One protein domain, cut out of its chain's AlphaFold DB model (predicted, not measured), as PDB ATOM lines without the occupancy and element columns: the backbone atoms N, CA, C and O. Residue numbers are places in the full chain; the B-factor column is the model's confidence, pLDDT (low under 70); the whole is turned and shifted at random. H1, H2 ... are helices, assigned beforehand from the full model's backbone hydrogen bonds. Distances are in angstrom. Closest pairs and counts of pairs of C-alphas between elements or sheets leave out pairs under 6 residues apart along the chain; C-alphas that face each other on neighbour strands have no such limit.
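This is residues 204 to 297 of the 467 residues of the protein "DUF4150 domain-containing protein" of Sorangium cellulosum (UniProt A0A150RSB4). A small body of short helices has one long helix, H5, running out of it: H3 lies in the middle, H1 and H4 to one side of it, H2 and the first part of H5 side by side on the other, and residues 284 to 297, mostly the far part of H5, stick out as a free arm. That arm makes much of the length; without it the body of 80 residues spans 28 by 26 by 21 A. The printed part has 94 residues with five named helices, in the order H1, H2, H3, H4, H5, and no named strand; its class is all helix. The whole is compact, with a radius of gyration of the C-alphas of 14.0 A, and elongated, with spans of 44 by 28 by 23 A.

H1, residues 204 to 212, touches H3, residues 232 to 244, with the C-alphas of Asp 207 and Thr 236 closest at 5.4 A. These two helices run the same way at a steep tilt of 42 degrees. H1 only just touches H4, residues 255 to 263, with 3 pairs of C-alphas within 8 A; the closest are those of Leu 210 and Val 262, 6.8 A apart. H1 and H4 run the same way at a shallow tilt of 31 degrees. H2, residues 216 to 225, is close to H1 but not clearly touching it, the closest C-alphas being those of Tyr 211 and Arg 219 at 7.3 A. H2 touches H5, residues 269 to 295, and H5 touches H2 with residues 269 to 276 alone. The closest C-alphas of H2 and H5, those of Gln 218 and Ala 269, are 4.5 A apart, and the two helices run the same way at a shallow tilt of 18 degrees. H3 is the hub, touching H1, H4 and H5. It touches H5 with residues 241 to 243 alone, closest at the C-alphas of Leu 242 and Asn 275, 5.8 A apart, at a steep tilt of 65 degrees, opposite ways. It touches H4 with residues 240 to 244 alone, closest at the C-alphas of Ala 244 and Leu 261, 7.0 A apart; their lines are only just about perpendicular, at 72 degrees. H1 and H5 are apart, as are H2 and H4, and H4 and H5. In H1, H2, H3, H4 and H5 every O i to N i+4 pair is within hydrogen-bond range.

H1 begins at C-alpha 204, (164.434, 212.398, 125.832), and runs to Gly 212. H2 goes from Ala 216 to Ser 225. H3 goes from Gln 232 to Ala 244, 18.1 A from first to last C-alpha, and ends at C-alpha 244, (161.193, 195.599, 131.454). H4 goes from Pro 255 to Thr 263. H5, the longest helix with 27 residues, goes from Ala 269 to Glu 295, 38.3 A from first to last C-alpha, and ends at C-alpha 295, (184.296, 195.218, 151.803).

The two C-alphas farthest apart in the domain are those of Ala 216 and Gly 297, at 45.8 A. The printed part runs from 204 to 297 without a cut. The links H1 to H2 and H4 to H5 are tight, the links H2 to H3 and H3 to H4 are short, and no link is long. Residues 284 to 297, of which 284 to 295 belong to H5, stand free. The mean pLDDT of the printed part is 77.5; 25 residues are under 70, namely residues 204 to 205, 226 to 233, 253 to 256 and 287 to 297.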
ATOM      1  N   ARG A 204     165.645 211.568 125.819       66.88
ATOM      2  CA  ARG A 204     164.434 212.398 125.832       66.88
ATOM      3  C   ARG A 204     163.428 211.912 124.799       66.88
ATOM      4  O   ARG A 204     162.247 211.816 125.117       66.88
ATOM      5  N   SER A 205     163.882 211.581 123.592       68.56
ATOM      6  CA  SER A 205     163.014 211.017 122.557       68.56
ATOM      7  C   SER A 205     162.426 209.671 122.985       68.56
ATOM      8  O   SER A 205     161.233 209.441 122.790       68.56
ATOM      9  N   ILE A 206     163.219 208.808 123.633       74.00
ATOM     10  CA  ILE A 206     162.717 207.554 124.218       74.00
ATOM     11  C   ILE A 206     161.670 207.844 125.300       74.00
ATOM     12  O   ILE A 206     160.595 207.255 125.269       74.00
ATOM     13  N   ASP A 207     161.943 208.757 126.233       77.62
ATOM     14  CA  ASP A 207     161.025 209.085 127.332       77.62
ATOM     15  C   ASP A 207     159.691 209.654 126.821       77.62
ATOM     16  O   ASP A 207     158.623 209.206 127.236       77.62
ATOM     17  N   GLN A 208     159.732 210.565 125.843       75.81
ATOM     18  CA  GLN A 208     158.534 211.101 125.188       75.81
ATOM     19  C   GLN A 208     157.724 210.006 124.486       75.81
ATOM     20  O   GLN A 208     156.498 209.959 124.623       75.81
ATOM     21  N   HIS A 209     158.404 209.108 123.767       80.94
ATOM     22  CA  HIS A 209     157.769 207.972 123.107       80.94
ATOM     23  C   HIS A 209     157.091 207.046 124.125       80.94
ATOM     24  O   HIS A 209     155.922 206.692 123.977       80.94
ATOM     25  N   LEU A 210     157.797 206.708 125.202       84.56
ATOM     26  CA  LEU A 210     157.294 205.876 126.287       84.56
ATOM     27  C   LEU A 210     156.097 206.510 127.006       84.56
ATOM     28  O   LEU A 210     155.114 205.812 127.262       84.56
ATOM     29  N   TYR A 211     156.153 207.812 127.295       80.19
ATOM     30  CA  TYR A 211     155.077 208.569 127.937       80.19
ATOM     31  C   TYR A 211     153.798 208.584 127.093       80.19
ATOM     32  O   TYR A 211     152.693 208.400 127.617       80.19
ATOM     33  N   GLY A 212     153.946 208.761 125.775       80.44
ATOM     34  CA  GLY A 212     152.837 208.773 124.821       80.44
ATOM     35  C   GLY A 212     152.053 207.460 124.763       80.44
ATOM     36  O   GLY A 212     150.866 207.474 124.452       80.44
ATOM     37  N   GLN A 213     152.682 206.338 125.123       87.75
ATOM     38  CA  GLN A 213     152.047 205.017 125.135       87.75
ATOM     39  C   GLN A 213     151.250 204.714 126.414       87.75
ATOM     40  O   GLN A 213     150.491 203.747 126.431       87.75
ATOM     41  N   MET A 214     151.453 205.468 127.500       86.62
ATOM     42  CA  MET A 214     150.839 205.162 128.796       86.62
ATOM     43  C   MET A 214     149.431 205.757 128.928       86.62
ATOM     44  O   MET A 214     149.210 206.925 128.586       86.62
ATOM     45  N   SER A 215     148.515 205.002 129.536       91.19
ATOM     46  CA  SER A 215     147.255 205.516 130.088       91.19
ATOM     47  C   SER A 215     147.487 206.361 131.354       91.19
ATOM     48  O   SER A 215     148.573 206.368 131.935       91.19
ATOM     49  N   ALA A 216     146.471 207.104 131.805       86.62
ATOM     50  CA  ALA A 216     146.601 208.010 132.954       86.62
ATOM     51  C   ALA A 216     146.985 207.288 134.263       86.62
ATOM     52  O   ALA A 216     147.831 207.770 135.018       86.62
ATOM     53  N   ASP A 217     146.412 206.113 134.510       89.69
ATOM     54  CA  ASP A 217     146.721 205.255 135.657       89.69
ATOM     55  C   ASP A 217     148.130 204.647 135.564       89.69
ATOM     56  O   ASP A 217     148.854 204.627 136.561       89.69
ATOM     57  N   GLN A 218     148.574 204.241 134.368       90.44
ATOM     58  CA  GLN A 218     149.951 203.789 134.132       90.44
ATOM     59  C   GLN A 218     150.969 204.907 134.379       90.44
ATOM     60  O   GLN A 218     151.987 204.660 135.021       90.44
ATOM     61  N   ARG A 219     150.682 206.144 133.945       87.62
ATOM     62  CA  ARG A 219     151.540 207.311 134.222       87.62
ATOM     63  C   ARG A 219     151.638 207.579 135.715       87.62
ATOM     64  O   ARG A 219     152.737 207.746 136.235       87.62
ATOM     65  N   SER A 220     150.503 207.579 136.412       83.12
ATOM     66  CA  SER A 220     150.482 207.757 137.865       83.12
ATOM     67  C   SER A 220     151.315 206.681 138.569       83.12
ATOM     68  O   SER A 220     152.142 207.006 139.418       83.12
ATOM     69  N   ALA A 221     151.189 205.415 138.159       84.44
ATOM     70  CA  ALA A 221     151.980 204.320 138.713       84.44
ATOM     71  C   ALA A 221     153.480 204.440 138.395       84.44
ATOM     72  O   ALA A 221     154.304 204.256 139.292       84.44
ATOM     73  N   ALA A 222     153.849 204.760 137.153       82.75
ATOM     74  CA  ALA A 222     155.240 204.841 136.720       82.75
ATOM     75  C   ALA A 222     155.969 206.021 137.375       82.75
ATOM     76  O   ALA A 222     156.994 205.829 138.032       82.75
ATOM     77  N   TYR A 223     155.422 207.232 137.273       79.56
ATOM     78  CA  TYR A 223     156.053 208.435 137.821       79.56
ATOM     79  C   TYR A 223     155.887 208.545 139.340       79.56
ATOM     80  O   TYR A 223     156.824 208.963 140.011       79.56
ATOM     81  N   GLY A 224     154.769 208.082 139.907       74.25
ATOM     82  CA  GLY A 224     154.572 208.039 141.361       74.25
ATOM     83  C   GLY A 224     155.464 207.018 142.075       74.25
ATOM     84  O   GLY A 224     155.747 207.165 143.261       74.25
ATOM     85  N   SER A 225     155.944 205.995 141.359       71.50
ATOM     86  CA  SER A 225     156.886 205.010 141.909       71.50
ATOM     87  C   SER A 225     158.356 205.354 141.652       71.50
ATOM     88  O   SER A 225     159.240 204.716 142.238       71.50
ATOM     89  N   SER A 226     158.615 206.335 140.784       64.25
ATOM     90  CA  SER A 226     159.952 206.764 140.376       64.25
ATOM     91  C   SER A 226     160.572 207.707 141.404       64.25
ATOM     92  O   SER A 226     159.899 208.562 141.968       64.25
ATOM     93  N   GLY A 227     161.874 207.548 141.654       60.88
ATOM     94  CA  GLY A 227     162.645 208.532 142.414       60.88
ATOM     95  C   GLY A 227     162.851 209.823 141.619       60.88
ATOM     96  O   GLY A 227     162.629 209.864 140.410       60.88
ATOM     97  N   TRP A 228     163.305 210.873 142.299       51.44
ATOM     98  CA  TRP A 228     163.742 212.102 141.640       51.44
ATOM     99  C   TRP A 228     165.102 211.872 140.972       51.44
ATOM    100  O   TRP A 228     166.090 211.624 141.661       51.44
ATOM    101  N   TYR A 229     165.151 211.955 139.641       54.78
ATOM    102  CA  TYR A 229     166.384 211.853 138.855       54.78
ATOM    103  C   TYR A 229     166.752 213.221 138.282       54.78
ATOM    104  O   TYR A 229     165.906 213.911 137.719       54.78
ATOM    105  N   TRP A 230     168.023 213.603 138.420       39.81
ATOM    106  CA  TRP A 230     168.527 214.914 137.994       39.81
ATOM    107  C   TRP A 230     168.963 214.962 136.526       39.81
ATOM    108  O   TRP A 230     169.152 216.049 135.988       39.81
ATOM    109  N   ASN A 231     169.125 213.808 135.870       62.03
ATOM    110  CA  ASN A 231     169.487 213.732 134.458       62.03
ATOM    111  C   ASN A 231     168.499 212.864 133.662       62.03
ATOM    112  O   ASN A 231     167.868 211.940 134.184       62.03
ATOM    113  N   GLN A 232     168.374 213.187 132.373       65.00
ATOM    114  CA  GLN A 232     167.408 212.551 131.481       65.00
ATOM    115  C   GLN A 232     167.732 211.076 131.219       65.00
ATOM    116  O   GLN A 232     166.817 210.276 131.084       65.00
ATOM    117  N   VAL A 233     169.013 210.703 131.184       65.50
ATOM    118  CA  VAL A 233     169.455 209.322 130.928       65.50
ATOM    119  C   VAL A 233     168.978 208.380 132.036       65.50
ATOM    120  O   VAL A 233     168.376 207.350 131.744       65.50
ATOM    121  N   ASP A 234     169.167 208.760 133.298       74.12
ATOM    122  CA  ASP A 234     168.749 207.980 134.465       74.12
ATOM    123  C   ASP A 234     167.226 207.901 134.570       74.12
ATOM    124  O   ASP A 234     166.679 206.836 134.868       74.12
ATOM    125  N   SER A 235     166.531 209.002 134.265       75.12
ATOM    126  CA  SER A 235     165.066 209.021 134.195       75.12
ATOM    127  C   SER A 235     164.551 208.031 133.144       75.12
ATOM    128  O   SER A 235     163.727 207.166 133.450       75.12
ATOM    129  N   THR A 236     165.096 208.086 131.927       81.31
ATOM    130  CA  THR A 236     164.723 207.189 130.826       81.31
ATOM    131  C   THR A 236     165.057 205.732 131.149       81.31
ATOM    132  O   THR A 236     164.216 204.851 130.961       81.31
ATOM    133  N   ASN A 237     166.243 205.455 131.701       84.44
ATOM    134  CA  ASN A 237     166.632 204.112 132.136       84.44
ATOM    135  C   ASN A 237     165.706 203.575 133.231       84.44
ATOM    136  O   ASN A 237     165.369 202.390 133.235       84.44
ATOM    137  N   ASN A 238     165.224 204.432 134.130       86.44
ATOM    138  CA  ASN A 238     164.237 204.048 135.127       86.44
ATOM    139  C   ASN A 238     162.880 203.690 134.494       86.44
ATOM    140  O   ASN A 238     162.299 202.674 134.875       86.44
ATOM    141  N   GLN A 239     162.404 204.445 133.497       87.88
ATOM    142  CA  GLN A 239     161.170 204.106 132.772       87.88
ATOM    143  C   GLN A 239     161.296 202.789 131.999       87.88
ATOM    144  O   GLN A 239     160.434 201.913 132.108       87.88
ATOM    145  N   LEU A 240     162.404 202.600 131.281       90.62
ATOM    146  CA  LEU A 240     162.709 201.341 130.601       90.62
ATOM    147  C   LEU A 240     162.795 200.178 131.595       90.62
ATOM    148  O   LEU A 240     162.263 199.103 131.327       90.62
ATOM    149  N   SER A 241     163.380 200.404 132.773       92.38
ATOM    150  CA  SER A 241     163.470 199.394 133.830       92.38
ATOM    151  C   SER A 241     162.104 199.038 134.410       92.38
ATOM    152  O   SER A 241     161.844 197.870 134.682       92.38
ATOM    153  N   LEU A 242     161.198 200.007 134.582       92.06
ATOM    154  CA  LEU A 242     159.818 199.752 135.014       92.06
ATOM    155  C   LEU A 242     159.051 198.932 133.974       92.06
ATOM    156  O   LEU A 242     158.300 198.022 134.338       92.06
ATOM    157  N   LYS A 243     159.283 199.216 132.691       93.38
ATOM    158  CA  LYS A 243     158.665 198.515 131.564       93.38
ATOM    159  C   LYS A 243     159.207 197.091 131.391       93.38
ATOM    160  O   LYS A 243     158.422 196.159 131.245       93.38
ATOM    161  N   ALA A 244     160.525 196.907 131.470       92.56
ATOM    162  CA  ALA A 244     161.193 195.599 131.454       92.56
ATOM    163  C   ALA A 244     160.964 194.815 132.760       92.56
ATOM    164  O   ALA A 244     161.066 193.590 132.820       92.56
ATOM    165  N   GLY A 245     160.692 195.547 133.839       89.50
ATOM    166  CA  GLY A 245     160.621 195.064 135.205       89.50
ATOM    167  C   GLY A 245     161.972 194.641 135.802       89.50
ATOM    168  O   GLY A 245     161.992 194.123 136.916       89.50
ATOM    169  N   THR A 246     163.082 194.841 135.103       91.62
ATOM    170  CA  THR A 246     164.446 194.606 135.590       91.62
ATOM    171  C   THR A 246     165.290 195.832 135.283       91.62
ATOM    172  O   THR A 246     164.943 196.590 134.382       91.62
ATOM    173  N   LEU A 247     166.376 196.044 136.024       87.00
ATOM    174  CA  LEU A 247     167.284 197.160 135.752       87.00
ATOM    175  C   LEU A 247     167.910 197.014 134.359       87.00
ATOM    176  O   LEU A 247     168.476 195.966 134.046       87.00
ATOM    177  N   VAL A 248     167.801 198.065 133.546       84.62
ATOM    178  CA  VAL A 248     168.374 198.159 132.196       84.62
ATOM    179  C   VAL A 248     169.058 199.511 131.997       84.62
ATOM    180  O   VAL A 248     168.678 200.502 132.621       84.62
ATOM    181  N   ASP A 249     170.047 199.544 131.103       81.25
ATOM    182  CA  ASP A 249     170.685 200.767 130.612       81.25
ATOM    183  C   ASP A 249     170.689 200.735 129.084       81.25
ATOM    184  O   ASP A 249     171.321 199.857 128.491       81.25
ATOM    185  N   PHE A 250     169.994 201.672 128.433       70.44
ATOM    186  CA  PHE A 250     169.867 201.672 126.972       70.44
ATOM    187  C   PHE A 250     171.221 201.780 126.255       70.44
ATOM    188  O   PHE A 250     171.338 201.329 125.120       70.44
ATOM    189  N   ARG A 251     172.257 202.327 126.910       72.56
ATOM    190  CA  ARG A 251     173.620 202.426 126.356       72.56
ATOM    191  C   ARG A 251     174.319 201.070 126.246       72.56
ATOM    192  O   ARG A 251     175.303 200.941 125.529       72.56
ATOM    193  N   GLN A 252     173.824 200.070 126.974       70.31
ATOM    194  CA  GLN A 252     174.351 198.704 126.993       70.31
ATOM    195  C   GLN A 252     173.486 197.732 126.179       70.31
ATOM    196  O   GLN A 252     173.798 196.546 126.103       70.31
ATOM    197  N   MET A 253     172.390 198.215 125.588       64.75
ATOM    198  CA  MET A 253     171.470 197.409 124.794       64.75
ATOM    199  C   MET A 253     171.838 197.474 123.314       64.75
ATOM    200  O   MET A 253     172.252 198.518 122.809       64.75
ATOM    201  N   THR A 254     171.629 196.375 122.588       68.12
ATOM    202  CA  THR A 254     171.673 196.441 121.123       68.12
ATOM    203  C   THR A 254     170.459 197.218 120.597       68.12
ATOM    204  O   THR A 254     169.412 197.250 121.258       68.12
ATOM    205  N   PRO A 255     170.545 197.823 119.398       53.56
ATOM    206  CA  PRO A 255     169.407 198.507 118.786       53.56
ATOM    207  C   PRO A 255     168.145 197.637 118.697       53.56
ATOM    208  O   PRO A 255     167.049 198.142 118.908       53.56
ATOM    209  N   GLU A 256     168.284 196.332 118.453       64.94
ATOM    210  CA  GLU A 256     167.176 195.372 118.386       64.94
ATOM    211  C   GLU A 256     166.516 195.163 119.753       64.94
ATOM    212  O   GLU A 256     165.291 195.155 119.860       64.94
ATOM    213  N   GLN A 257     167.322 195.020 120.811       71.75
ATOM    214  CA  GLN A 257     166.820 194.867 122.178       71.75
ATOM    215  C   GLN A 257     166.063 196.118 122.625       71.75
ATOM    216  O   GLN A 257     165.014 196.020 123.264       71.75
ATOM    217  N   LEU A 258     166.593 197.297 122.289       75.25
ATOM    218  CA  LEU A 258     165.961 198.565 122.628       75.25
ATOM    219  C   LEU A 258     164.678 198.775 121.818       75.25
ATOM    220  O   LEU A 258     163.659 199.111 122.410       75.25
ATOM    221  N   GLU A 259     164.697 198.509 120.507       75.44
ATOM    222  CA  GLU A 259     163.519 198.549 119.629       75.44
ATOM    223  C   GLU A 259     162.397 197.651 120.167       75.44
ATOM    224  O   GLU A 259     161.260 198.100 120.322       75.44
ATOM    225  N   GLN A 260     162.715 196.408 120.533       83.81
ATOM    226  CA  GLN A 260     161.751 195.478 121.120       83.81
ATOM    227  C   GLN A 260     161.169 196.015 122.438       83.81
ATOM    228  O   GLN A 260     159.960 195.941 122.668       83.81
ATOM    229  N   LEU A 261     162.011 196.597 123.296       88.12
ATOM    230  CA  LEU A 261     161.593 197.106 124.599       88.12
ATOM    231  C   LEU A 261     160.754 198.390 124.511       88.12
ATOM    232  O   LEU A 261     159.851 198.584 125.324       88.12
ATOM    233  N   VAL A 262     161.023 199.280 123.553       84.75
ATOM    234  CA  VAL A 262     160.232 200.514 123.397       84.75
ATOM    235  C   VAL A 262     158.910 200.267 122.677       84.75
ATOM    236  O   VAL A 262     157.944 200.975 122.946       84.75
ATOM    237  N   THR A 263     158.835 199.252 121.811       84.31
ATOM    238  CA  THR A 263     157.624 198.926 121.032       84.31
ATOM    239  C   THR A 263     156.642 198.015 121.763       84.31
ATOM    240  O   THR A 263     155.451 198.038 121.454       84.31
ATOM    241  N   GLN A 264     157.091 197.225 122.744       89.06
ATOM    242  CA  GLN A 264     156.179 196.374 123.511       89.06
ATOM    243  C   GLN A 264     155.141 197.208 124.298       89.06
ATOM    244  O   GLN A 264     155.449 198.315 124.751       89.06
ATOM    245  N   PRO A 265     153.919 196.697 124.534       91.56
ATOM    246  CA  PRO A 265     152.928 197.384 125.362       91.56
ATOM    247  C   PRO A 265     153.423 197.662 126.789       91.56
ATOM    248  O   PRO A 265     154.256 196.935 127.335       91.56
ATOM    249  N   TRP A 266     152.903 198.720 127.417       92.31
ATOM    250  CA  TRP A 266     153.152 198.965 128.840       92.31
ATOM    251  C   TRP A 266     152.455 197.913 129.717       92.31
ATOM    252  O   TRP A 266     151.303 197.564 129.444       92.31
ATOM    253  N   PRO A 267     153.102 197.432 130.796       93.69
ATOM    254  CA  PRO A 267     152.433 196.621 131.810       93.69
ATOM    255  C   PRO A 267     151.254 197.367 132.458       93.69
ATOM    256  O   PRO A 267     151.180 198.596 132.414       93.69
ATOM    257  N   SER A 268     150.336 196.644 133.104       95.12
ATOM    258  CA  SER A 268     149.254 197.276 133.877       95.12
ATOM    259  C   SER A 268     149.811 198.159 135.003       95.12
ATOM    260  O   SER A 268     150.903 197.896 135.510       95.12
ATOM    261  N   ALA A 269     149.058 199.174 135.441       92.62
ATOM    262  CA  ALA A 269     149.467 200.057 136.542       92.62
ATOM    263  C   ALA A 269     149.853 199.274 137.813       92.62
ATOM    264  O   ALA A 269     150.849 199.578 138.468       92.62
ATOM    265  N   GLU A 270     149.120 198.198 138.108       93.56
ATOM    266  CA  GLU A 270     149.443 197.285 139.205       93.56
ATOM    267  C   GLU A 270     150.786 196.576 138.994       93.56
ATOM    268  O   GLU A 270     151.634 196.551 139.887       93.56
ATOM    269  N   LYS A 271     151.036 196.069 137.782       93.81
ATOM    270  CA  LYS A 271     152.309 195.426 137.465       93.81
ATOM    271  C   LYS A 271     153.482 196.408 137.507       93.81
ATOM    272  O   LYS A 271     154.574 196.015 137.902       93.81
ATOM    273  N   ILE A 272     153.266 197.673 137.144       92.94
ATOM    274  CA  ILE A 272     154.274 198.737 137.251       92.94
ATOM    275  C   ILE A 272     154.662 198.965 138.718       92.94
ATOM    276  O   ILE A 272     155.854 199.030 139.015       92.94
ATOM    277  N   ARG A 273     153.695 199.014 139.647       91.25
ATOM    278  CA  ARG A 273     153.976 199.135 141.092       91.25
ATOM    279  C   ARG A 273     154.781 197.946 141.618       91.25
ATOM    280  O   ARG A 273     155.810 198.143 142.261       91.25
ATOM    281  N   GLN A 274     154.395 196.726 141.242       92.69
ATOM    282  CA  GLN A 274     155.145 195.508 141.584       92.69
ATOM    283  C   GLN A 274     156.564 195.516 140.998       92.69
ATOM    284  O   GLN A 274     157.529 195.127 141.657       92.69
ATOM    285  N   ASN A 275     156.713 195.971 139.751       93.69
ATOM    286  CA  ASN A 275     158.019 196.134 139.128       93.69
ATOM    287  C   ASN A 275     158.852 197.163 139.898       93.69
ATOM    288  O   ASN A 275     160.014 196.890 140.167       93.69
ATOM    289  N   ALA A 276     158.282 198.293 140.316       88.69
ATOM    290  CA  ALA A 276     158.997 199.298 141.096       88.69
ATOM    291  C   ALA A 276     159.524 198.744 142.429       88.69
ATOM    292  O   ALA A 276     160.682 198.977 142.773       88.69
ATOM    293  N   GLU A 277     158.724 197.960 143.153       89.62
ATOM    294  CA  GLU A 277     159.169 197.261 144.366       89.62
ATOM    295  C   GLU A 277     160.299 196.270 144.066       89.62
ATOM    296  O   GLU A 277     161.331 196.269 144.744       89.62
ATOM    297  N   ARG A 278     160.160 195.482 142.992       89.19
ATOM    298  CA  ARG A 278     161.207 194.557 142.539       89.19
ATOM    299  C   ARG A 278     162.501 195.290 142.192       89.19
ATOM    300  O   ARG A 278     163.571 194.818 142.570       89.19
ATOM    301  N   LEU A 279     162.417 196.428 141.507       89.69
ATOM    302  CA  LEU A 279     163.567 197.257 141.146       89.69
ATOM    303  C   LEU A 279     164.221 197.872 142.383       89.69
ATOM    304  O   LEU A 279     165.444 197.856 142.469       89.69
ATOM    305  N   ARG A 280     163.447 198.343 143.369       84.69
ATOM    306  CA  ARG A 280     163.991 198.806 144.660       84.69
ATOM    307  C   ARG A 280     164.765 197.690 145.356       84.69
ATOM    308  O   ARG A 280     165.894 197.911 145.775       84.69
ATOM    309  N   ALA A 281     164.223 196.472 145.385       84.88
ATOM    310  CA  ALA A 281     164.920 195.314 145.940       84.88
ATOM    311  C   ALA A 281     166.147 194.889 145.105       84.88
ATOM    312  O   ALA A 281     167.134 194.412 145.654       84.88
ATOM    313  N   GLN A 282     166.112 195.023 143.774       85.69
ATOM    314  CA  GLN A 282     167.283 194.792 142.916       85.69
ATOM    315  C   GLN A 282     168.374 195.838 143.153       85.69
ATOM    316  O   GLN A 282     169.530 195.453 143.265       85.69
ATOM    317  N   ARG A 283     168.022 197.123 143.285       83.25
ATOM    318  CA  ARG A 283     168.965 198.205 143.601       83.25
ATOM    319  C   ARG A 283     169.549 198.049 144.993       83.25
ATOM    320  O   ARG A 283     170.759 198.082 145.109       83.25
ATOM    321  N   ALA A 284     168.731 197.751 146.002       81.44
ATOM    322  CA  ALA A 284     169.212 197.446 147.348       81.44
ATOM    323  C   ALA A 284     170.179 196.252 147.342       81.44
ATOM    324  O   ALA A 284     171.235 196.319 147.953       81.44
ATOM    325  N   ARG A 285     169.880 195.193 146.573       82.69
ATOM    326  CA  ARG A 285     170.807 194.067 146.374       82.69
ATOM    327  C   ARG A 285     172.057 194.447 145.590       82.69
ATOM    328  O   ARG A 285     173.115 193.923 145.893       82.69
ATOM    329  N   GLN A 286     171.970 195.305 144.578       74.88
ATOM    330  CA  GLN A 286     173.144 195.805 143.860       74.88
ATOM    331  C   GLN A 286     174.003 196.692 144.761       74.88
ATOM    332  O   GLN A 286     175.217 196.566 144.715       74.88
ATOM    333  N   GLU A 287     173.397 197.525 145.603       69.25
ATOM    334  CA  GLU A 287     174.061 198.353 146.608       69.25
ATOM    335  C   GLU A 287     174.693 197.499 147.707       69.25
ATOM    336  O   GLU A 287     175.835 197.742 148.074       69.25
ATOM    337  N   GLU A 288     174.004 196.474 148.203       69.50
ATOM    338  CA  GLU A 288     174.532 195.521 149.180       69.50
ATOM    339  C   GLU A 288     175.639 194.663 148.571       69.50
ATOM    340  O   GLU A 288     176.714 194.559 149.145       69.50
ATOM    341  N   ASN A 289     175.454 194.142 147.357       60.47
ATOM    342  CA  ASN A 289     176.512 193.455 146.622       60.47
ATOM    343  C   ASN A 289     177.681 194.395 146.324       60.47
ATOM    344  O   ASN A 289     178.814 193.937 146.358       60.47
ATOM    345  N   ALA A 290     177.439 195.683 146.056       49.22
ATOM    346  CA  ALA A 290     178.472 196.702 145.886       49.22
ATOM    347  C   ALA A 290     179.172 197.027 147.214       49.22
ATOM    348  O   ALA A 290     180.377 197.266 147.210       49.22
ATOM    349  N   ARG A 291     178.462 196.984 148.348       56.12
ATOM    350  CA  ARG A 291     179.026 197.108 149.702       56.12
ATOM    351  C   ARG A 291     179.872 195.893 150.057       56.12
ATOM    352  O   ARG A 291     181.038 196.077 150.359       56.12
ATOM    353  N   ILE A 292     179.357 194.676 149.898       51.47
ATOM    354  CA  ILE A 292     180.094 193.417 150.086       51.47
ATOM    355  C   ILE A 292     181.294 193.356 149.128       51.47
ATOM    356  O   ILE A 292     182.389 192.960 149.507       51.47
ATOM    357  N   ALA A 293     181.128 193.806 147.884       45.78
ATOM    358  CA  ALA A 293     182.207 193.986 146.916       45.78
ATOM    359  C   ALA A 293     183.257 195.005 147.381       45.78
ATOM    360  O   ALA A 293     184.452 194.781 147.188       45.78
ATOM    361  N   ALA A 294     182.830 196.123 147.963       41.78
ATOM    362  CA  ALA A 294     183.712 197.154 148.496       41.78
ATOM    363  C   ALA A 294     184.422 196.700 149.784       41.78
ATOM    364  O   ALA A 294     185.586 197.052 149.978       41.78
ATOM    365  N   GLU A 295     183.764 195.883 150.609       42.03
ATOM    366  CA  GLU A 295     184.296 195.218 151.803       42.03
ATOM    367  C   GLU A 295     185.252 194.071 151.436       42.03
ATOM    368  O   GLU A 295     186.254 193.859 152.107       42.03
ATOM    369  N   ALA A 296     185.038 193.389 150.310       45.94
ATOM    370  CA  ALA A 296     185.993 192.439 149.732       45.94
ATOM    371  C   ALA A 296     187.136 193.128 148.949       45.94
ATOM    372  O   ALA A 296     188.024 192.459 148.415       45.94
ATOM    373  N   GLY A 297     187.104 194.460 148.832       41.75
ATOM    374  CA  GLY A 297     187.926 195.236 147.909       41.75
ATOM    375  C   GLY A 297     189.371 195.419 148.367       41.75
ATOM    376  O   GLY A 297     189.701 196.412 149.018       41.75
TER     377      GLY A 297